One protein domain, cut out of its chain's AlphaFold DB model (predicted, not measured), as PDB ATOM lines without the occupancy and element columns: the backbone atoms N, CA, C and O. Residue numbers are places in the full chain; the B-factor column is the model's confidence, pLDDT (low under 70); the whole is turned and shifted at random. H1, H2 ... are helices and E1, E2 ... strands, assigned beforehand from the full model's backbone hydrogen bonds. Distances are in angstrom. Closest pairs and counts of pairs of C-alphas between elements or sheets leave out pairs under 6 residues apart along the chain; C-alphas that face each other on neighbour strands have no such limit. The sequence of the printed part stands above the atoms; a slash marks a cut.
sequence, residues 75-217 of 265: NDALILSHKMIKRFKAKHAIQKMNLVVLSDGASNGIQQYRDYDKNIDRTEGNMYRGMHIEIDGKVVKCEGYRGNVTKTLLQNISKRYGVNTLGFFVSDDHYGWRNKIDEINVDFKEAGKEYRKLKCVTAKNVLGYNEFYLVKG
ATOM      1  N   ASN A  75     -39.683 -22.870  -7.595       85.56
ATOM      2  CA  ASN A  75     -40.676 -22.594  -8.630       85.56
ATOM      3  C   ASN A  75     -42.087 -23.024  -8.206       85.56
ATOM      4  O   ASN A  75     -43.026 -22.242  -8.358       85.56
ATOM      5  N   ASP A  76     -42.220 -24.191  -7.580       82.75
ATOM      6  CA  ASP A  76     -43.474 -24.683  -7.001       82.75
ATOM      7  C   ASP A  76     -43.981 -23.741  -5.902       82.75
ATOM      8  O   ASP A  76     -45.133 -23.293  -5.919       82.75
ATOM      9  N   ALA A  77     -43.085 -23.331  -4.996       87.31
ATOM     10  CA  ALA A  77     -43.398 -22.360  -3.954       87.31
ATOM     11  C   ALA A  77     -43.870 -21.014  -4.534       87.31
ATOM     12  O   ALA A  77     -44.807 -20.404  -4.012       87.31
ATOM     13  N   LEU A  78     -43.271 -20.546  -5.634       90.94
ATOM     14  CA  LEU A  78     -43.675 -19.313  -6.309       90.94
ATOM     15  C   LEU A  78     -45.033 -19.449  -7.005       90.94
ATOM     16  O   LEU A  78     -45.836 -18.517  -6.938       90.94
ATOM     17  N   ILE A  79     -45.339 -20.590  -7.626       89.38
ATOM     18  CA  ILE A  79     -46.669 -20.854  -8.199       89.38
ATOM     19  C   ILE A  79     -47.734 -20.781  -7.101       89.38
ATOM     20  O   ILE A  79     -48.704 -20.029  -7.232       89.38
ATOM     21  N   LEU A  80     -47.521 -21.469  -5.974       88.94
ATOM     22  CA  LEU A  80     -48.423 -21.406  -4.819       88.94
ATOM     23  C   LEU A  80     -48.521 -19.985  -4.242       88.94
ATOM     24  O   LEU A  80     -49.617 -19.523  -3.893       88.94
ATOM     25  N   SER A  81     -47.406 -19.252  -4.222       93.00
ATOM     26  CA  SER A  81     -47.352 -17.868  -3.746       93.00
ATOM     27  C   SER A  81     -48.272 -16.938  -4.536       93.00
ATOM     28  O   SER A  81     -48.863 -16.053  -3.925       93.00
ATOM     29  N   HIS A  82     -48.493 -17.145  -5.843       93.75
ATOM     30  CA  HIS A  82     -49.450 -16.331  -6.614       93.75
ATOM     31  C   HIS A  82     -50.849 -16.356  -5.981       93.75
ATOM     32  O   HIS A  82     -51.459 -15.309  -5.744       93.75
ATOM     33  N   LYS A  83     -51.328 -17.558  -5.644       91.38
ATOM     34  CA  LYS A  83     -52.647 -17.769  -5.039       91.38
ATOM     35  C   LYS A  83     -52.708 -17.197  -3.624       91.38
ATOM     36  O   LYS A  83     -53.715 -16.590  -3.249       91.38
ATOM     37  N   MET A  84     -51.639 -17.371  -2.843       93.56
ATOM     38  CA  MET A  84     -51.545 -16.843  -1.478       93.56
ATOM     39  C   MET A  84     -51.536 -15.315  -1.461       93.56
ATOM     40  O   MET A  84     -52.345 -14.714  -0.759       93.56
ATOM     41  N   ILE A  85     -50.694 -14.689  -2.284       95.50
ATOM     42  CA  ILE A  85     -50.582 -13.233  -2.433       95.50
ATOM     43  C   ILE A  85     -51.929 -12.636  -2.832       95.50
ATOM     44  O   ILE A  85     -52.415 -11.719  -2.171       95.50
ATOM     45  N   LYS A  86     -52.573 -13.186  -3.870       94.06
ATOM     46  CA  LYS A  86     -53.885 -12.724  -4.336       94.06
ATOM     47  C   LYS A  86     -54.920 -12.732  -3.209       94.06
ATOM     48  O   LYS A  86     -55.601 -11.731  -2.990       94.06
ATOM     49  N   ARG A  87     -55.025 -13.849  -2.481       93.81
ATOM     50  CA  ARG A  87     -55.966 -14.002  -1.358       93.81
ATOM     51  C   ARG A  87     -55.635 -13.060  -0.204       93.81
ATOM     52  O   ARG A  87     -56.540 -12.436   0.338       93.81
ATOM     53  N   PHE A  88     -54.358 -12.938   0.147       94.06
ATOM     54  CA  PHE A  88     -53.904 -12.108   1.258       94.06
ATOM     55  C   PHE A  88     -54.156 -10.620   0.994       94.06
ATOM     56  O   PHE A  88     -54.760  -9.947   1.830       94.06
ATOM     57  N   LYS A  89     -53.793 -10.115  -0.196       94.44
ATOM     58  CA  LYS A  89     -54.059  -8.719  -0.576       94.44
ATOM     59  C   LYS A  89     -55.554  -8.410  -0.587       94.44
ATOM     60  O   LYS A  89     -55.945  -7.376  -0.054       94.44
ATOM     61  N   ALA A  90     -56.377  -9.304  -1.142       92.75
ATOM     62  CA  ALA A  90     -57.827  -9.120  -1.193       92.75
ATOM     63  C   ALA A  90     -58.462  -9.116   0.206       92.75
ATOM     64  O   ALA A  90     -59.276  -8.250   0.506       92.75
ATOM     65  N   LYS A  91     -58.060 -10.050   1.077       96.50
ATOM     66  CA  LYS A  91     -58.608 -10.179   2.435       96.50
ATOM     67  C   LYS A  91     -58.260  -8.991   3.335       96.50
ATOM     68  O   LYS A  91     -59.068  -8.622   4.177       96.50
ATOM     69  N   HIS A  92     -57.068  -8.419   3.178       95.50
ATOM     70  CA  HIS A  92     -56.540  -7.401   4.091       95.50
ATOM     71  C   HIS A  92     -56.399  -6.006   3.460       95.50
ATOM     72  O   HIS A  92     -55.805  -5.127   4.076       95.50
ATOM     73  N   ALA A  93     -56.914  -5.797   2.241       92.62
ATOM     74  CA  ALA A  93     -56.817  -4.535   1.497       92.62
ATOM     75  C   ALA A  93     -55.380  -3.967   1.426       92.62
ATOM     76  O   ALA A  93     -55.151  -2.761   1.517       92.62
ATOM     77  N   ILE A  94     -54.389  -4.851   1.273       91.44
ATOM     78  CA  ILE A  94     -52.972  -4.476   1.307       91.44
ATOM     79  C   ILE A  94     -52.612  -3.658   0.064       91.44
ATOM     80  O   ILE A  94     -52.651  -4.168  -1.059       91.44
ATOM     81  N   GLN A  95     -52.183  -2.412   0.269       85.62
ATOM     82  CA  GLN A  95     -51.731  -1.528  -0.811       85.62
ATOM     83  C   GLN A  95     -50.306  -1.869  -1.269       85.62
ATOM     84  O   GLN A  95     -50.079  -2.129  -2.452       85.62
ATOM     85  N   LYS A  96     -49.354  -1.932  -0.326       86.81
ATOM     86  CA  LYS A  96     -47.941  -2.256  -0.571       86.81
ATOM     87  C   LYS A  96     -47.599  -3.608   0.046       86.81
ATOM     88  O   LYS A  96     -47.847  -3.822   1.227       86.81
ATOM     89  N   MET A  97     -47.047  -4.516  -0.750       90.44
ATOM     90  CA  MET A  97     -46.666  -5.855  -0.301       90.44
ATOM     91  C   MET A  97     -45.305  -6.220  -0.880       90.44
ATOM     92  O   MET A  97     -45.066  -6.001  -2.067       90.44
ATOM     93  N   ASN A  98     -44.463  -6.829  -0.049       90.56
ATOM     94  CA  ASN A  98     -43.189  -7.402  -0.458       90.56
ATOM     95  C   ASN A  98     -43.284  -8.931  -0.361       90.56
ATOM     96  O   ASN A  98     -43.750  -9.456   0.650       90.56
ATOM     97  N   LEU A  99     -42.847  -9.637  -1.400       93.44
ATOM     98  CA  LEU A  99     -42.555 -11.065  -1.349       93.44
ATOM     99  C   LEU A  99     -41.061 -11.217  -1.073       93.44
ATOM    100  O   LEU A  99     -40.247 -10.815  -1.899       93.44
ATOM    101  N   VAL A 100     -40.719 -11.803   0.069       91.94
ATOM    102  CA  VAL A 100     -39.335 -12.087   0.455       91.94
ATOM    103  C   VAL A 100     -39.054 -13.570   0.243       91.94
ATOM    104  O   VAL A 100     -39.716 -14.409   0.849       91.94
ATOM    105  N   VAL A 101     -38.071 -13.884  -0.598       90.56
ATOM    106  CA  VAL A 101     -37.560 -15.242  -0.808       90.56
ATOM    107  C   VAL A 101     -36.191 -15.345  -0.153       90.56
ATOM    108  O   VAL A 101     -35.283 -14.613  -0.528       90.56
ATOM    109  N   LEU A 102     -36.037 -16.256   0.803       88.19
ATOM    110  CA  LEU A 102     -34.755 -16.604   1.414       88.19
ATOM    111  C   LEU A 102     -34.376 -18.019   0.972       88.19
ATOM    112  O   LEU A 102     -35.163 -18.942   1.167       88.19
ATOM    113  N   SER A 103     -33.206 -18.180   0.358       85.00
ATOM    114  CA  SER A 103     -32.744 -19.468  -0.161       85.00
ATOM    115  C   SER A 103     -31.218 -19.558  -0.156       85.00
ATOM    116  O   SER A 103     -30.529 -18.551  -0.291       85.00
ATOM    117  N   ASP A 104     -30.687 -20.760   0.007       78.69
ATOM    118  CA  ASP A 104     -29.269 -21.123  -0.103       78.69
ATOM    119  C   ASP A 104     -28.952 -21.908  -1.394       78.69
ATOM    120  O   ASP A 104     -27.790 -22.112  -1.744       78.69
ATOM    121  N   GLY A 105     -29.985 -22.303  -2.144       67.31
ATOM    122  CA  GLY A 105     -29.897 -23.164  -3.319       67.31
ATOM    123  C   GLY A 105     -30.444 -22.540  -4.603       67.31
ATOM    124  O   GLY A 105     -31.084 -21.485  -4.622       67.31
ATOM    125  N   ALA A 106     -30.150 -23.190  -5.728       63.09
ATOM    126  CA  ALA A 106     -30.761 -22.864  -7.014       63.09
ATOM    127  C   ALA A 106     -32.143 -23.532  -7.138       63.09
ATOM    128  O   ALA A 106     -32.428 -24.522  -6.472       63.09
ATOM    129  N   SER A 107     -33.013 -22.983  -7.983       56.91
ATOM    130  CA  SER A 107     -34.365 -23.509  -8.201       56.91
ATOM    131  C   SER A 107     -34.387 -24.769  -9.067       56.91
ATOM    132  O   SER A 107     -33.695 -24.812 -10.087       56.91
ATOM    133  N   ASN A 108     -35.303 -25.693  -8.766       61.56
ATOM    134  CA  ASN A 108     -35.603 -26.845  -9.618       61.56
ATOM    135  C   ASN A 108     -36.163 -26.439 -10.977       61.56
ATOM    136  O   ASN A 108     -36.941 -25.491 -11.095       61.56
ATOM    137  N   GLY A 109     -35.820 -27.205 -12.014       55.62
ATOM    138  CA  GLY A 109     -36.562 -27.160 -13.267       55.62
ATOM    139  C   GLY A 109     -37.944 -27.783 -13.073       55.62
ATOM    140  O   GLY A 109     -38.041 -28.890 -12.561       55.62
ATOM    141  N   ILE A 110     -38.999 -27.100 -13.517       60.38
ATOM    142  CA  ILE A 110     -40.352 -27.669 -13.526       60.38
ATOM    143  C   ILE A 110     -40.504 -28.663 -14.692       60.38
ATOM    144  O   ILE A 110     -39.923 -28.482 -15.776       60.38
ATOM    145  N   GLN A 111     -41.284 -29.723 -14.467       54.19
ATOM    146  CA  GLN A 111     -41.806 -30.596 -15.518       54.19
ATOM    147  C   GLN A 111     -43.281 -30.260 -15.781       54.19
ATOM    148  O   GLN A 111     -44.041 -29.966 -14.864       54.19
ATOM    149  N   GLN A 112     -43.668 -30.243 -17.055       53.47
ATOM    150  CA  GLN A 112     -45.046 -30.009 -17.489       53.47
ATOM    151  C   GLN A 112     -45.573 -31.312 -18.088       53.47
ATOM    152  O   GLN A 112     -44.907 -31.877 -18.963       53.47
ATOM    153  N   TYR A 113     -46.755 -31.760 -17.657       49.47
ATOM    154  CA  TYR A 113     -47.407 -32.914 -18.273       49.47
ATOM    155  C   TYR A 113     -47.817 -32.578 -19.710       49.47
ATOM    156  O   TYR A 113     -48.374 -31.509 -19.979       49.47
ATOM    157  N   ARG A 114     -47.517 -33.484 -20.644       50.50
ATOM    158  CA  ARG A 114     -47.938 -33.370 -22.042       50.50
ATOM    159  C   ARG A 114     -48.967 -34.430 -22.340       50.50
ATOM    160  O   ARG A 114     -48.675 -35.618 -22.249       50.50
ATOM    161  N   ASP A 115     -50.141 -33.974 -22.735       49.16
ATOM    162  CA  ASP A 115     -51.155 -34.833 -23.311       49.16
ATOM    163  C   ASP A 115     -50.827 -35.036 -24.798       49.16
ATOM    164  O   ASP A 115     -51.009 -34.129 -25.610       49.16
ATOM    165  N   TYR A 116     -50.263 -36.200 -25.133       49.22
ATOM    166  CA  TYR A 116     -49.868 -36.555 -26.503       49.22
ATOM    167  C   TYR A 116     -51.062 -36.919 -27.400       49.22
ATOM    168  O   TYR A 116     -50.895 -36.983 -28.615       49.22
ATOM    169  N   ASP A 117     -52.248 -37.156 -26.829       51.22
ATOM    170  CA  ASP A 117     -53.425 -37.661 -27.554       51.22
ATOM    171  C   ASP A 117     -54.277 -36.525 -28.149       51.22
ATOM    172  O   ASP A 117     -55.076 -36.690 -29.075       51.22
ATOM    173  N   LYS A 118     -54.073 -35.305 -27.650       48.53
ATOM    174  CA  LYS A 118     -54.682 -34.099 -28.195       48.53
ATOM    175  C   LYS A 118     -53.749 -33.521 -29.264       48.53
ATOM    176  O   LYS A 118     -52.768 -32.872 -28.924       48.53
ATOM    177  N   ASN A 119     -54.112 -33.660 -30.549       45.19
ATOM    178  CA  ASN A 119     -53.579 -32.896 -31.703       45.19
ATOM    179  C   ASN A 119     -53.873 -31.383 -31.589       45.19
ATOM    180  O   ASN A 119     -54.357 -30.730 -32.513       45.19
ATOM    181  N   ILE A 120     -53.661 -30.813 -30.415       47.75
ATOM    182  CA  ILE A 120     -53.683 -29.389 -30.194       47.75
ATOM    183  C   ILE A 120     -52.220 -29.027 -30.057       47.75
ATOM    184  O   ILE A 120     -51.529 -29.621 -29.237       47.75
ATOM    185  N   ASP A 121     -51.768 -28.074 -30.863       45.44
ATOM    186  CA  ASP A 121     -50.409 -27.531 -30.868       45.44
ATOM    187  C   ASP A 121     -50.123 -26.790 -29.540       45.44
ATOM    188  O   ASP A 121     -50.056 -25.566 -29.429       45.44
ATOM    189  N   ARG A 122     -50.113 -27.561 -28.451       49.38
ATOM    190  CA  ARG A 122     -50.001 -27.157 -27.056       49.38
ATOM    191  C   ARG A 122     -48.682 -27.720 -26.575       49.38
ATOM    192  O   ARG A 122     -48.609 -28.781 -25.972       49.38
ATOM    193  N   THR A 123     -47.640 -26.940 -26.839       45.72
ATOM    194  CA  THR A 123     -46.247 -27.156 -26.439       45.72
ATOM    195  C   THR A 123     -45.534 -28.288 -27.183       45.72
ATOM    196  O   THR A 123     -45.358 -29.393 -26.677       45.72
ATOM    197  N   GLU A 124     -44.912 -27.941 -28.312       42.41
ATOM    198  CA  GLU A 124     -43.618 -28.524 -28.684       42.41
ATOM    199  C   GLU A 124     -42.560 -28.106 -27.645       42.41
ATOM    200  O   GLU A 124     -41.632 -27.337 -27.910       42.41
ATOM    201  N   GLY A 125     -42.719 -28.562 -26.403       43.97
ATOM    202  CA  GLY A 125     -41.699 -28.403 -25.391       43.97
ATOM    203  C   GLY A 125     -40.500 -29.246 -25.818       43.97
ATOM    204  O   GLY A 125     -40.501 -30.469 -25.816       43.97
ATOM    205  N   ASN A 126     -39.415 -28.626 -26.198       48.00
ATOM    206  CA  ASN A 126     -38.117 -29.248 -26.008       48.00
ATOM    207  C   ASN A 126     -37.506 -28.492 -24.825       48.00
ATOM    208  O   ASN A 126     -37.920 -27.365 -24.549       48.00
ATOM    209  N   MET A 127     -36.533 -29.070 -24.125       45.91
ATOM    210  CA  MET A 127     -35.709 -28.399 -23.108       45.91
ATOM    211  C   MET A 127     -35.241 -26.984 -23.526       45.91
ATOM    212  O   MET A 127     -34.930 -26.157 -22.671       45.91
ATOM    213  N   TYR A 128     -35.250 -26.702 -24.832       51.69
ATOM    214  CA  TYR A 128     -34.858 -25.451 -25.476       51.69
ATOM    215  C   TYR A 128     -35.999 -24.485 -25.868       51.69
ATOM    216  O   TYR A 128     -35.697 -23.373 -26.289       51.69
ATOM    217  N   ARG A 129     -37.285 -24.863 -25.776       58.03
ATOM    218  CA  ARG A 129     -38.408 -24.088 -26.362       58.03
ATOM    219  C   ARG A 129     -39.356 -23.419 -25.356       58.03
ATOM    220  O   ARG A 129     -40.240 -22.676 -25.769       58.03
ATOM    221  N   GLY A 130     -39.131 -23.599 -24.055       65.44
ATOM    222  CA  GLY A 130     -39.944 -22.982 -23.002       65.44
ATOM    223  C   GLY A 130     -41.127 -23.835 -22.530       65.44
ATOM    224  O   GLY A 130     -41.302 -24.975 -22.958       65.44
ATOM    225  N   MET A 131     -41.914 -23.289 -21.599       73.31
ATOM    226  CA  MET A 131     -43.081 -23.940 -20.986       73.31
ATOM    227  C   MET A 131     -44.241 -22.964 -20.772       73.31
ATOM    228  O   MET A 131     -44.043 -21.753 -20.646       73.31
ATOM    229  N   HIS A 132     -45.457 -23.500 -20.699       76.44
ATOM    230  CA  HIS A 132     -46.667 -22.734 -20.408       76.44
ATOM    231  C   HIS A 132     -47.271 -23.212 -19.087       76.44
ATOM    232  O   HIS A 132     -47.637 -24.375 -18.970       76.44
ATOM    233  N   ILE A 133     -47.403 -22.315 -18.110       78.81
ATOM    234  CA  ILE A 133     -47.946 -22.635 -16.783       78.81
ATOM    235  C   ILE A 133     -49.283 -21.917 -16.610       78.81
ATOM    236  O   ILE A 133     -49.358 -20.698 -16.773       78.81
ATOM    237  N   GLU A 134     -50.348 -22.639 -16.267       81.19
ATOM    238  CA  GLU A 134     -51.638 -22.018 -15.956       81.19
ATOM    239  C   GLU A 134     -51.666 -21.575 -14.484       81.19
ATOM    240  O   GLU A 134     -51.621 -22.392 -13.571       81.19
ATOM    241  N   ILE A 135     -51.748 -20.263 -14.236       84.06
ATOM    242  CA  ILE A 135     -51.795 -19.688 -12.884       84.06
ATOM    243  C   ILE A 135     -53.002 -18.766 -12.765       84.06
ATOM    244  O   ILE A 135     -53.122 -17.771 -13.488       84.06
ATOM    245  N   ASP A 136     -53.896 -19.053 -11.815       81.12
ATOM    246  CA  ASP A 136     -55.106 -18.258 -11.557       81.12
ATOM    247  C   ASP A 136     -55.911 -17.983 -12.851       81.12
ATOM    248  O   ASP A 136     -56.272 -16.833 -13.131       81.12
ATOM    249  N   GLY A 137     -56.111 -19.016 -13.679       79.25
ATOM    250  CA  GLY A 137     -56.855 -18.945 -14.944       79.25
ATOM    251  C   GLY A 137     -56.188 -18.117 -16.050       79.25
ATOM    252  O   GLY A 137     -56.846 -17.746 -17.018       79.25
ATOM    253  N   LYS A 138     -54.900 -17.771 -15.909       83.56
ATOM    254  CA  LYS A 138     -54.103 -17.115 -16.957       83.56
ATOM    255  C   LYS A 138     -52.866 -17.944 -17.268       83.56
ATOM    256  O   LYS A 138     -52.202 -18.425 -16.357       83.56
ATOM    257  N   VAL A 139     -52.527 -18.038 -18.548       83.56
ATOM    258  CA  VAL A 139     -51.307 -18.715 -18.995       83.56
ATOM    259  C   VAL A 139     -50.107 -17.789 -18.809       83.56
ATOM    260  O   VAL A 139     -50.074 -16.677 -19.338       83.56
ATOM    261  N   VAL A 140     -49.114 -18.260 -18.063       85.31
ATOM    262  CA  VAL A 140     -47.791 -17.655 -17.929       85.31
ATOM    263  C   VAL A 140     -46.856 -18.371 -18.894       85.31
ATOM    264  O   VAL A 140     -46.649 -19.578 -18.787       85.31
ATOM    265  N   LYS A 141     -46.311 -17.624 -19.856       84.06
ATOM    266  CA  LYS A 141     -45.360 -18.156 -20.833       84.06
ATOM    267  C   LYS A 141     -43.936 -17.981 -20.326       84.06
ATOM    268  O   LYS A 141     -43.495 -16.853 -20.130       84.06
ATOM    269  N   CYS A 142     -43.236 -19.088 -20.113       78.94
ATOM    270  CA  CYS A 142     -41.824 -19.113 -19.763       78.94
ATOM    271  C   CYS A 142     -41.026 -19.439 -21.025       78.94
ATOM    272  O   CYS A 142     -40.997 -20.587 -21.459       78.94
ATOM    273  N   GLU A 143     -40.395 -18.434 -21.624       72.12
ATOM    274  CA  GLU A 143     -39.629 -18.602 -22.861       72.12
ATOM    275  C   GLU A 143     -38.172 -19.016 -22.579       72.12
ATOM    276  O   GLU A 143     -37.522 -18.525 -21.647       72.12
ATOM    277  N   GLY A 144     -37.641 -19.910 -23.414       66.06
ATOM    278  CA  GLY A 144     -36.244 -20.344 -23.370       66.06
ATOM    279  C   GLY A 144     -35.948 -21.471 -22.375       66.06
ATOM    280  O   GLY A 144     -36.773 -22.351 -22.130       66.06
ATOM    281  N   TYR A 145     -34.720 -21.477 -21.851       63.91
ATOM    282  CA  TYR A 145     -34.187 -22.552 -21.011       63.91
ATOM    283  C   TYR A 145     -34.887 -22.640 -19.644       63.91
ATOM    284  O   TYR A 145     -35.345 -21.630 -19.107       63.91
ATOM    285  N   ARG A 146     -34.893 -23.833 -19.029       61.12
ATOM    286  CA  ARG A 146     -35.510 -24.114 -17.710       61.12
ATOM    287  C   ARG A 146     -35.131 -23.119 -16.599       61.12
ATOM    288  O   ARG A 146     -35.947 -22.862 -15.722       61.12
ATOM    289  N   GLY A 147     -33.945 -22.508 -16.665       64.38
ATOM    290  CA  GLY A 147     -33.509 -21.467 -15.721       64.38
ATOM    291  C   GLY A 147     -34.343 -20.174 -15.738       64.38
ATOM    292  O   GLY A 147     -34.332 -19.425 -14.766       64.38
ATOM    293  N   ASN A 148     -35.119 -19.911 -16.798       78.25
ATOM    294  CA  ASN A 148     -35.933 -18.695 -16.917       78.25
ATOM    295  C   ASN A 148     -37.280 -18.766 -16.182       78.25
ATOM    296  O   ASN A 148     -37.958 -17.741 -16.054       78.25
ATOM    297  N   VAL A 149     -37.688 -19.943 -15.702       83.94
ATOM    298  CA  VAL A 149     -38.999 -20.145 -15.063       83.94
ATOM    299  C   VAL A 149     -39.119 -19.290 -13.803       83.94
ATOM    300  O   VAL A 149     -40.038 -18.481 -13.705       83.94
ATOM    301  N   THR A 150     -38.131 -19.361 -12.910       87.81
ATOM    302  CA  THR A 150     -38.076 -18.593 -11.655       87.81
ATOM    303  C   THR A 150     -38.206 -17.099 -11.907       87.81
ATOM    304  O   THR A 150     -39.062 -16.425 -11.329       87.81
ATOM    305  N   LYS A 151     -37.409 -16.590 -12.855       90.44
ATOM    306  CA  LYS A 151     -37.443 -15.189 -13.275       90.44
ATOM    307  C   LYS A 151     -38.829 -14.792 -13.781       90.44
ATOM    308  O   LYS A 151     -39.345 -13.745 -13.396       90.44
ATOM    309  N   THR A 152     -39.436 -15.629 -14.620       91.81
ATOM    310  CA  THR A 152     -40.757 -15.377 -15.206       91.81
ATOM    311  C   THR A 152     -41.850 -15.356 -14.140       91.81
ATOM    312  O   THR A 152     -42.688 -14.456 -14.146       91.81
ATOM    313  N   LEU A 153     -41.826 -16.303 -13.198       92.69
ATOM    314  CA  LEU A 153     -42.785 -16.382 -12.097       92.69
ATOM    315  C   LEU A 153     -42.684 -15.157 -11.183       92.69
ATOM    316  O   LEU A 153     -43.699 -14.518 -10.915       92.69
ATOM    317  N   LEU A 154     -41.476 -14.766 -10.764       94.25
ATOM    318  CA  LEU A 154     -41.265 -13.576  -9.930       94.25
ATOM    319  C   LEU A 154     -41.745 -12.296 -10.626       94.25
ATOM    320  O   LEU A 154     -42.454 -11.481 -10.030       94.25
ATOM    321  N   GLN A 155     -41.420 -12.137 -11.911       94.31
ATOM    322  CA  GLN A 155     -41.893 -11.006 -12.707       94.31
ATOM    323  C   GLN A 155     -43.415 -11.027 -12.884       94.31
ATOM    324  O   GLN A 155     -44.038  -9.963 -12.879       94.31
ATOM    325  N   ASN A 156     -44.029 -12.209 -13.024       94.94
ATOM    326  CA  ASN A 156     -45.481 -12.342 -13.091       94.94
ATOM    327  C   ASN A 156     -46.134 -11.914 -11.775       94.94
ATOM    328  O   ASN A 156     -47.039 -11.086 -11.818       94.94
ATOM    329  N   ILE A 157     -45.633 -12.388 -10.627       95.38
ATOM    330  CA  ILE A 157     -46.098 -11.969  -9.294       95.38
ATOM    331  C   ILE A 157     -46.041 -10.449  -9.172       95.38
ATOM    332  O   ILE A 157     -47.044  -9.818  -8.828       95.38
ATOM    333  N   SER A 158     -44.884  -9.863  -9.492       94.31
ATOM    334  CA  SER A 158     -44.668  -8.425  -9.365       94.31
ATOM    335  C   SER A 158     -45.647  -7.628 -10.231       94.31
ATOM    336  O   SER A 158     -46.383  -6.785  -9.716       94.31
ATOM    337  N   LYS A 159     -45.754  -7.963 -11.524       93.81
ATOM    338  CA  LYS A 159     -46.641  -7.272 -12.477       93.81
ATOM    339  C   LYS A 159     -48.123  -7.480 -12.173       93.81
ATOM    340  O   LYS A 159     -48.908  -6.541 -12.259       93.81
ATOM    341  N   ARG A 160     -48.526  -8.712 -11.862       93.19
ATOM    342  CA  ARG A 160     -49.937  -9.092 -11.712       93.19
ATOM    343  C   ARG A 160     -50.534  -8.592 -10.407       93.19
ATOM    344  O   ARG A 160     -51.720  -8.273 -10.376       93.19
ATOM    345  N   TYR A 161     -49.733  -8.547  -9.345       93.38
ATOM    346  CA  TYR A 161     -50.211  -8.230  -8.002       93.38
ATOM    347  C   TYR A 161     -49.650  -6.929  -7.433       93.38
ATOM    348  O   TYR A 161     -50.063  -6.545  -6.339       93.38
ATOM    349  N   GLY A 162     -48.751  -6.232  -8.137       92.50
ATOM    350  CA  GLY A 162     -48.108  -5.018  -7.627       92.50
ATOM    351  C   GLY A 162     -47.345  -5.310  -6.336       92.50
ATOM    352  O   GLY A 162     -47.613  -4.700  -5.300       92.50
ATOM    353  N   VAL A 163     -46.501  -6.339  -6.376       93.19
ATOM    354  CA  VAL A 163     -45.714  -6.835  -5.238       93.19
ATOM    355  C   VAL A 163     -44.237  -6.621  -5.538       93.19
ATOM    356  O   VAL A 163     -43.780  -6.936  -6.636       93.19
ATOM    357  N   ASN A 164     -43.487  -6.107  -4.569       92.88
ATOM    358  CA  ASN A 164     -42.036  -6.018  -4.685       92.88
ATOM    359  C   ASN A 164     -41.425  -7.390  -4.371       92.88
ATOM    360  O   ASN A 164     -41.716  -7.959  -3.320       92.88
ATOM    361  N   THR A 165     -40.600  -7.944  -5.251       93.88
ATOM    362  CA  THR A 165     -39.937  -9.235  -5.032       93.88
ATOM    363  C   THR A 165     -38.508  -9.020  -4.538       93.88
ATOM    364  O   THR A 165     -37.677  -8.428  -5.227       93.88
ATOM    365  N   LEU A 166     -38.219  -9.515  -3.337       92.75
ATOM    366  CA  LEU A 166     -36.922  -9.416  -2.672       92.75
ATOM    367  C   LEU A 166     -36.301 -10.810  -2.566       92.75
ATOM    368  O   LEU A 166     -36.925 -11.716  -2.014       92.75
ATOM    369  N   GLY A 167     -35.090 -10.987  -3.089       91.06
ATOM    370  CA  GLY A 167     -34.361 -12.256  -3.031       91.06
ATOM    371  C   GLY A 167     -33.172 -12.175  -2.083       91.06
ATOM    372  O   GLY A 167     -32.325 -11.306  -2.246       91.06
ATOM    373  N   PHE A 168     -33.084 -13.087  -1.122       89.69
ATOM    374  CA  PHE A 168     -31.942 -13.265  -0.232       89.69
ATOM    375  C   PHE A 168     -31.298 -14.606  -0.530       89.69
ATOM    376  O   PHE A 168     -31.889 -15.652  -0.265       89.69
ATOM    377  N   PHE A 169     -30.086 -14.560  -1.074       90.19
ATOM    378  CA  PHE A 169     -29.292 -15.748  -1.330       90.19
ATOM    379  C   PHE A 169     -28.177 -15.881  -0.300       90.19
ATOM    380  O   PHE A 169     -27.328 -14.991  -0.171       90.19
ATOM    381  N   VAL A 170     -28.179 -16.996   0.423       89.44
ATOM    382  CA  VAL A 170     -27.149 -17.340   1.401       89.44
ATOM    383  C   VAL A 170     -26.166 -18.297   0.747       89.44
ATOM    384  O   VAL A 170     -26.497 -19.427   0.432       89.44
ATOM    385  N   SER A 171     -24.942 -17.832   0.521       89.12
ATOM    386  CA  SER A 171     -23.896 -18.658  -0.075       89.12
ATOM    387  C   SER A 171     -23.046 -19.320   0.997       89.12
ATOM    388  O   SER A 171     -22.357 -18.614   1.740       89.12
ATOM    389  N   ASP A 172     -23.010 -20.647   1.019       84.06
ATOM    390  CA  ASP A 172     -22.253 -21.402   2.024       84.06
ATOM    391  C   ASP A 172     -20.751 -21.482   1.742       84.06
ATOM    392  O   ASP A 172     -19.942 -21.479   2.674       84.06
ATOM    393  N   ASP A 173     -20.350 -21.455   0.473       84.25
ATOM    394  CA  ASP A 173     -18.954 -21.576   0.069       84.25
ATOM    395  C   ASP A 173     -18.485 -20.426  -0.843       84.25
ATOM    396  O   ASP A 173     -19.215 -19.487  -1.183       84.25
ATOM    397  N   HIS A 174     -17.195 -20.449  -1.188       86.38
ATOM    398  CA  HIS A 174     -16.599 -19.443  -2.068       86.38
ATOM    399  C   HIS A 174     -17.020 -19.623  -3.533       86.38
ATOM    400  O   HIS A 174     -17.091 -18.639  -4.275       86.38
ATOM    401  N   TYR A 175     -17.276 -20.862  -3.953       86.56
ATOM    402  CA  TYR A 175     -17.635 -21.183  -5.328       86.56
ATOM    403  C   TYR A 175     -19.047 -20.685  -5.661       86.56
ATOM    404  O   TYR A 175     -19.202 -19.890  -6.587       86.56
ATOM    405  N   GLY A 176     -20.044 -21.021  -4.840       85.88
ATOM    406  CA  GLY A 176     -21.408 -20.504  -4.931       85.88
ATOM    407  C   GLY A 176     -21.457 -18.979  -4.872       85.88
ATOM    408  O   GLY A 176     -22.174 -18.352  -5.650       85.88
ATOM    409  N   TRP A 177     -20.608 -18.359  -4.045       90.19
ATOM    410  CA  TRP A 177     -20.516 -16.902  -3.945       90.19
ATOM    411  C   TRP A 177     -20.048 -16.282  -5.262       90.19
ATOM    412  O   TRP A 177     -20.619 -15.298  -5.730       90.19
ATOM    413  N   ARG A 178     -18.999 -16.853  -5.865       91.19
ATOM    414  CA  ARG A 178     -18.449 -16.372  -7.135       91.19
ATOM    415  C   ARG A 178     -19.432 -16.585  -8.281       91.19
ATOM    416  O   ARG A 178     -19.656 -15.645  -9.036       91.19
ATOM    417  N   ASN A 179     -20.046 -17.762  -8.358       89.94
ATOM    418  CA  ASN A 179     -21.060 -18.063  -9.364       89.94
ATOM    419  C   ASN A 179     -22.251 -17.113  -9.257       89.94
ATOM    420  O   ASN A 179     -22.714 -16.598 -10.267       89.94
ATOM    421  N   LYS A 180     -22.725 -16.826  -8.039       91.19
ATOM    422  CA  LYS A 180     -23.872 -15.935  -7.864       91.19
ATOM    423  C   LYS A 180     -23.544 -14.487  -8.216       91.19
ATOM    424  O   LYS A 180     -24.411 -13.816  -8.756       91.19
ATOM    425  N   ILE A 181     -22.319 -14.015  -7.947       94.56
ATOM    426  CA  ILE A 181     -21.845 -12.694  -8.404       94.56
ATOM    427  C   ILE A 181     -21.884 -12.590  -9.932       94.56
ATOM    428  O   ILE A 181     -22.340 -11.574 -10.457       94.56
ATOM    429  N   ASP A 182     -21.419 -13.631 -10.622       92.50
ATOM    430  CA  ASP A 182     -21.437 -13.700 -12.084       92.50
ATOM    431  C   ASP A 182     -22.879 -13.707 -12.620       92.50
ATOM    432  O   ASP A 182     -23.232 -12.916 -13.490       92.50
ATOM    433  N   GLU A 183     -23.760 -14.499 -12.002       90.31
ATOM    434  CA  GLU A 183     -25.174 -14.606 -12.380       90.31
ATOM    435  C   GLU A 183     -25.940 -13.278 -12.237       90.31
ATOM    436  O   GLU A 183     -26.797 -12.954 -13.061       90.31
ATOM    437  N   ILE A 184     -25.630 -12.485 -11.205       92.81
ATOM    438  CA  ILE A 184     -26.204 -11.139 -11.018       92.81
ATOM    439  C   ILE A 184     -25.455 -10.051 -11.799       92.81
ATOM    440  O   ILE A 184     -25.829  -8.882 -11.700       92.81
ATOM    441  N   ASN A 185     -24.431 -10.424 -12.574       94.19
ATOM    442  CA  ASN A 185     -23.633  -9.546 -13.426       94.19
ATOM    443  C   ASN A 185     -23.038  -8.339 -12.677       94.19
ATOM    444  O   ASN A 185     -23.130  -7.192 -13.121       94.19
ATOM    445  N   VAL A 186     -22.453  -8.592 -11.503       93.62
ATOM    446  CA  VAL A 186     -21.741  -7.576 -10.716       93.62
ATOM    447  C   VAL A 186     -20.240  -7.834 -10.804       93.62
ATOM    448  O   VAL A 186     -19.783  -8.965 -10.665       93.62
ATOM    449  N   ASP A 187     -19.443  -6.780 -10.987       95.31
ATOM    450  CA  ASP A 187     -17.986  -6.904 -10.953       95.31
ATOM    451  C   ASP A 187     -17.505  -7.450  -9.593       95.31
ATOM    452  O   ASP A 187     -17.889  -6.971  -8.522       95.31
ATOM    453  N   PHE A 188     -16.617  -8.446  -9.623       93.69
ATOM    454  CA  PHE A 188     -16.179  -9.148  -8.415       93.69
ATOM    455  C   PHE A 188     -15.438  -8.234  -7.423       93.69
ATOM    456  O   PHE A 188     -15.525  -8.419  -6.203       93.69
ATOM    457  N   LYS A 189     -14.709  -7.224  -7.918       94.31
ATOM    458  CA  LYS A 189     -13.983  -6.265  -7.079       94.31
ATOM    459  C   LYS A 189     -14.956  -5.292  -6.416       94.31
ATOM    460  O   LYS A 189     -14.793  -5.011  -5.223       94.31
ATOM    461  N   GLU A 190     -15.968  -4.827  -7.142       94.69
ATOM    462  CA  GLU A 190     -17.042  -3.988  -6.597       94.69
ATOM    463  C   GLU A 190     -17.897  -4.746  -5.579       94.69
ATOM    464  O   GLU A 190     -18.053  -4.270  -4.451       94.69
ATOM    465  N   ALA A 191     -18.308  -5.980  -5.882       94.06
ATOM    466  CA  ALA A 191     -18.987  -6.864  -4.932       94.06
ATOM    467  C   ALA A 191     -18.169  -7.043  -3.637       94.06
ATOM    468  O   ALA A 191     -18.690  -6.979  -2.520       94.06
ATOM    469  N   GLY A 192     -16.846  -7.201  -3.754       92.75
ATOM    470  CA  GLY A 192     -15.947  -7.290  -2.603       92.75
ATOM    471  C   GLY A 192     -15.851  -5.997  -1.778       92.75
ATOM    472  O   GLY A 192     -15.653  -6.051  -0.558       92.75
ATOM    473  N   LYS A 193     -15.963  -4.819  -2.400       92.81
ATOM    474  CA  LYS A 193     -16.025  -3.528  -1.688       92.81
ATOM    475  C   LYS A 193     -17.368  -3.361  -0.983       92.81
ATOM    476  O   LYS A 193     -17.384  -3.032   0.205       92.81
ATOM    477  N   GLU A 194     -18.462  -3.631  -1.687       90.25
ATOM    478  CA  GLU A 194     -19.818  -3.519  -1.161       90.25
ATOM    479  C   GLU A 194     -20.012  -4.447   0.039       90.25
ATOM    480  O   GLU A 194     -20.354  -3.979   1.126       90.25
ATOM    481  N   TYR A 195     -19.632  -5.721  -0.088       89.31
ATOM    482  CA  TYR A 195     -19.719  -6.684   1.005       89.31
ATOM    483  C   TYR A 195     -18.917  -6.258   2.242       89.31
ATOM    484  O   TYR A 195     -19.365  -6.433   3.375       89.31
ATOM    485  N   ARG A 196     -17.723  -5.671   2.078       86.25
ATOM    486  CA  ARG A 196     -16.939  -5.190   3.231       86.25
ATOM    487  C   ARG A 196     -17.657  -4.078   3.992       86.25
ATOM    488  O   ARG A 196     -17.546  -4.039   5.218       86.25
ATOM    489  N   LYS A 197     -18.389  -3.220   3.276       83.00
ATOM    490  CA  LYS A 197     -19.128  -2.081   3.829       83.00
ATOM    491  C   LYS A 197     -20.484  -2.489   4.405       83.00
ATOM    492  O   LYS A 197     -20.816  -2.057   5.502       83.00
ATOM    493  N   LEU A 198     -21.250  -3.289   3.666       81.88
ATOM    494  CA  LEU A 198     -22.666  -3.565   3.921       81.88
ATOM    495  C   LEU A 198     -22.936  -4.969   4.469       81.88
ATOM    496  O   LEU A 198     -24.030  -5.220   4.961       81.88
ATOM    497  N   LYS A 199     -21.946  -5.870   4.397       84.31
ATOM    498  CA  LYS A 199     -22.068  -7.309   4.706       84.31
ATOM    499  C   LYS A 199     -23.052  -8.069   3.809       84.31
ATOM    500  O   LYS A 199     -23.324  -9.239   4.055       84.31
ATOM    501  N   CYS A 200     -23.480  -7.442   2.721       87.62
ATOM    502  CA  CYS A 200     -24.207  -8.028   1.607       87.62
ATOM    503  C   CYS A 200     -23.729  -7.384   0.297       87.62
ATOM    504  O   CYS A 200     -23.116  -6.314   0.319       87.62
ATOM    505  N   VAL A 201     -23.976  -8.064  -0.818       92.06
ATOM    506  CA  VAL A 201     -23.902  -7.494  -2.171       92.06
ATOM    507  C   VAL A 201     -25.328  -7.287  -2.647       92.06
ATOM    508  O   VAL A 201     -26.165  -8.164  -2.418       92.06
ATOM    509  N   THR A 202     -25.612  -6.144  -3.265       91.50
ATOM    510  CA  THR A 202     -26.966  -5.805  -3.710       91.50
ATOM    511  C   THR A 202     -27.026  -5.628  -5.220       91.50
ATOM    512  O   THR A 202     -26.133  -5.053  -5.836       91.50
ATOM    513  N   ALA A 203     -28.092  -6.134  -5.832       92.62
ATOM    514  CA  ALA A 203     -28.343  -5.980  -7.258       92.62
ATOM    515  C   ALA A 203     -29.833  -5.727  -7.500       92.62
ATOM    516  O   ALA A 203     -30.692  -6.341  -6.869       92.62
ATOM    517  N   LYS A 204     -30.150  -4.802  -8.408       93.06
ATOM    518  CA  LYS A 204     -31.532  -4.417  -8.719       93.06
ATOM    519  C   LYS A 204     -31.979  -5.023 -10.038       93.06
ATOM    520  O   LYS A 204     -31.221  -5.011 -11.002       93.06
ATOM    521  N   ASN A 205     -33.231  -5.470 -10.095       93.50
ATOM    522  CA  ASN A 205     -33.872  -6.007 -11.300       93.50
ATOM    523  C   ASN A 205     -33.117  -7.193 -11.938       93.50
ATOM    524  O   ASN A 205     -33.101  -7.345 -13.161       93.50
ATOM    525  N   VAL A 206     -32.507  -8.049 -11.113       92.44
ATOM    526  CA  VAL A 206     -31.765  -9.247 -11.540       92.44
ATOM    527  C   VAL A 206     -32.518 -10.518 -11.161       92.44
ATOM    528  O   VAL A 206     -33.258 -10.545 -10.183       92.44
ATOM    529  N   LEU A 207     -32.352 -11.584 -11.949       90.38
ATOM    530  CA  LEU A 207     -32.930 -12.917 -11.688       90.38
ATOM    531  C   LEU A 207     -34.464 -12.949 -11.488       90.38
ATOM    532  O   LEU A 207     -35.018 -13.941 -11.028       90.38
ATOM    533  N   GLY A 208     -35.166 -11.875 -11.860       91.31
ATOM    534  CA  GLY A 208     -36.610 -11.701 -11.655       91.31
ATOM    535  C   GLY A 208     -36.995 -10.999 -10.352       91.31
ATOM    536  O   GLY A 208     -38.161 -10.641 -10.191       91.31
ATOM    537  N   TYR A 209     -36.034 -10.750  -9.466       93.44
ATOM    538  CA  TYR A 209     -36.222  -9.950  -8.262       93.44
ATOM    539  C   TYR A 209     -36.126  -8.458  -8.569       93.44
ATOM    540  O   TYR A 209     -35.299  -8.034  -9.377       93.44
ATOM    541  N   ASN A 210     -36.935  -7.651  -7.888       93.00
ATOM    542  CA  ASN A 210     -36.777  -6.200  -7.891       93.00
ATOM    543  C   ASN A 210     -35.492  -5.793  -7.158       93.00
ATOM    544  O   ASN A 210     -34.729  -4.972  -7.670       93.00
ATOM    545  N   GLU A 211     -35.212  -6.426  -6.020       91.94
ATOM    546  CA  GLU A 211     -33.931  -6.315  -5.324       91.94
ATOM    547  C   GLU A 211     -33.430  -7.689  -4.882       91.94
ATOM    548  O   GLU A 211     -34.181  -8.520  -4.371       91.94
ATOM    549  N   PHE A 212     -32.139  -7.919  -5.074       92.25
ATOM    550  CA  PHE A 212     -31.461  -9.155  -4.739       92.25
ATOM    551  C   PHE A 212     -30.288  -8.875  -3.807       92.25
ATOM    552  O   PHE A 212     -29.512  -7.943  -4.022       92.25
ATOM    553  N   TYR A 213     -30.160  -9.710  -2.788       91.00
ATOM    554  CA  TYR A 213     -29.212  -9.598  -1.699       91.00
ATOM    555  C   TYR A 213     -28.422 -10.893  -1.595       91.00
ATOM    556  O   TYR A 213     -28.964 -11.947  -1.265       91.00
ATOM    557  N   LEU A 214     -27.120 -10.806  -1.835       91.81
ATOM    558  CA  LEU A 214     -26.198 -11.922  -1.706       91.81
ATOM    559  C   LEU A 214     -25.417 -11.801  -0.389       91.81
ATOM    560  O   LEU A 214     -24.736 -10.802  -0.133       91.81
ATOM    561  N   VAL A 215     -25.519 -12.828   0.455       89.38
ATOM    562  CA  VAL A 215     -24.945 -12.877   1.808       89.38
ATOM    563  C   VAL A 215     -24.068 -14.123   1.957       89.38
ATOM    564  O   VAL A 215     -24.320 -15.150   1.337       89.38
ATOM    565  N   LYS A 216     -22.996 -14.039   2.757       87.75
ATOM    566  CA  LYS A 216     -22.143 -15.204   3.058       87.75
ATOM    567  C   LYS A 216     -22.689 -15.965   4.259       87.75
ATOM    568  O   LYS A 216     -22.854 -15.348   5.307       87.75
ATOM    569  N   GLY A 217     -22.878 -17.269   4.097       83.06
ATOM    570  CA  GLY A 217     -23.359 -18.226   5.086       83.06
ATOM    571  C   GLY A 217     -22.391 -18.541   6.230       83.06
ATOM    572  O   GLY A 217     -21.321 -17.934   6.390       83.06
TER     573      GLY A 217
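AT A GLANCE: This is residues 75 to 217 of the 265 residues of an uncharacterized protein of Synechococcus sp. TMED187 (UniProt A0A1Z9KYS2). What shape do these coordinates draw? One sheet, E1 E4 E6 E5, has helices H1, H2 and H3 over one face, two layers in all, while H4 stands beside its E5 edge. On the side of H2 away from that sheet packs the hairpin E2 and E3, and of the long link before E2 residues 116 to 121 stick out. What is it built of? The printed part has 143 residues with four named helices and six named strands, in the order H1 E1 E2 E3 H2 E4 H3 H4 E5 E6; the class is mixed, helices and strands, and the larger sheet is mixed too. How large is it? It is flat and only just compact, close to loose, with a radius of gyration of the C-alphas of 17.3 A and spans of 57 by 40 by 20 A.

HOW THE PARTS SIT: How do the larger sheet's strands pair? Edge strand E1, residues 97 to 103, is parallel to E4, residues 163 to 171, with N 101 and O 166 within hydrogen-bond range at 2.8 A. E4 is parallel to E6, residues 211 to 216, with N 213 and O 167 at 2.7 A. E6 and edge strand E5, residues 201 to 204, form an antiparallel hairpin, with N 203 and O 212 at 2.9 A. Which helices are on it? H2, residues 148 to 161, lies over E4 at a height over the sheet of 9.5 A, its closest C-alphas to E4 being those of Ser 158 and Asn 164, 5.9 A apart. H3, residues 174 to 183, is on the same face, over E4 and E6 at 9.1 A. H4, residues 188 to 198, is only just at the sheet's level, at 3.6 A, and touches H3 only at the corner, the closest C-alphas being those of Ile 181 and Phe 188, 6.7 A apart. What else meets H2? H1, residues 75 to 92, touches it, the same way at a shallow tilt of 6 degrees, with the closest C-alphas, of Asn 75 and Thr 150, 5.6 A apart. E2, residues 131 to 135, and E3, residues 138 to 142, are an antiparallel hairpin, N 133 and O 140 being 2.9 A apart; the closest C-alphas of E3 and H2 are those of Cys 142 and Val 149, 5.6 A. Are the helices' backbones whole? Every O i to N i+4 pair is within hydrogen-bond range in H2, H3 and H4, and 13 of 14 in H1.

IN THESE COORDINATES: Where do the first and last elements lie? H1 begins at C-alpha 75 (-40.676, -22.594, -8.630) and spans 25.4 A, with a kink of 29 degrees near residue 83. E6 ends at C-alpha 216 (-22.143, -15.204, 3.058). How long are other elements? E4 spans 25.3 A, H2 19.8 A and E1 19.5 A.

THE WHOLE: Is anything missing or long? The printed part has no cut, and the link E1 to E2, 27 residues, is long. Where is confidence low? Residues 105 to 130 and 144 to 147 are under 70 in pLDDT.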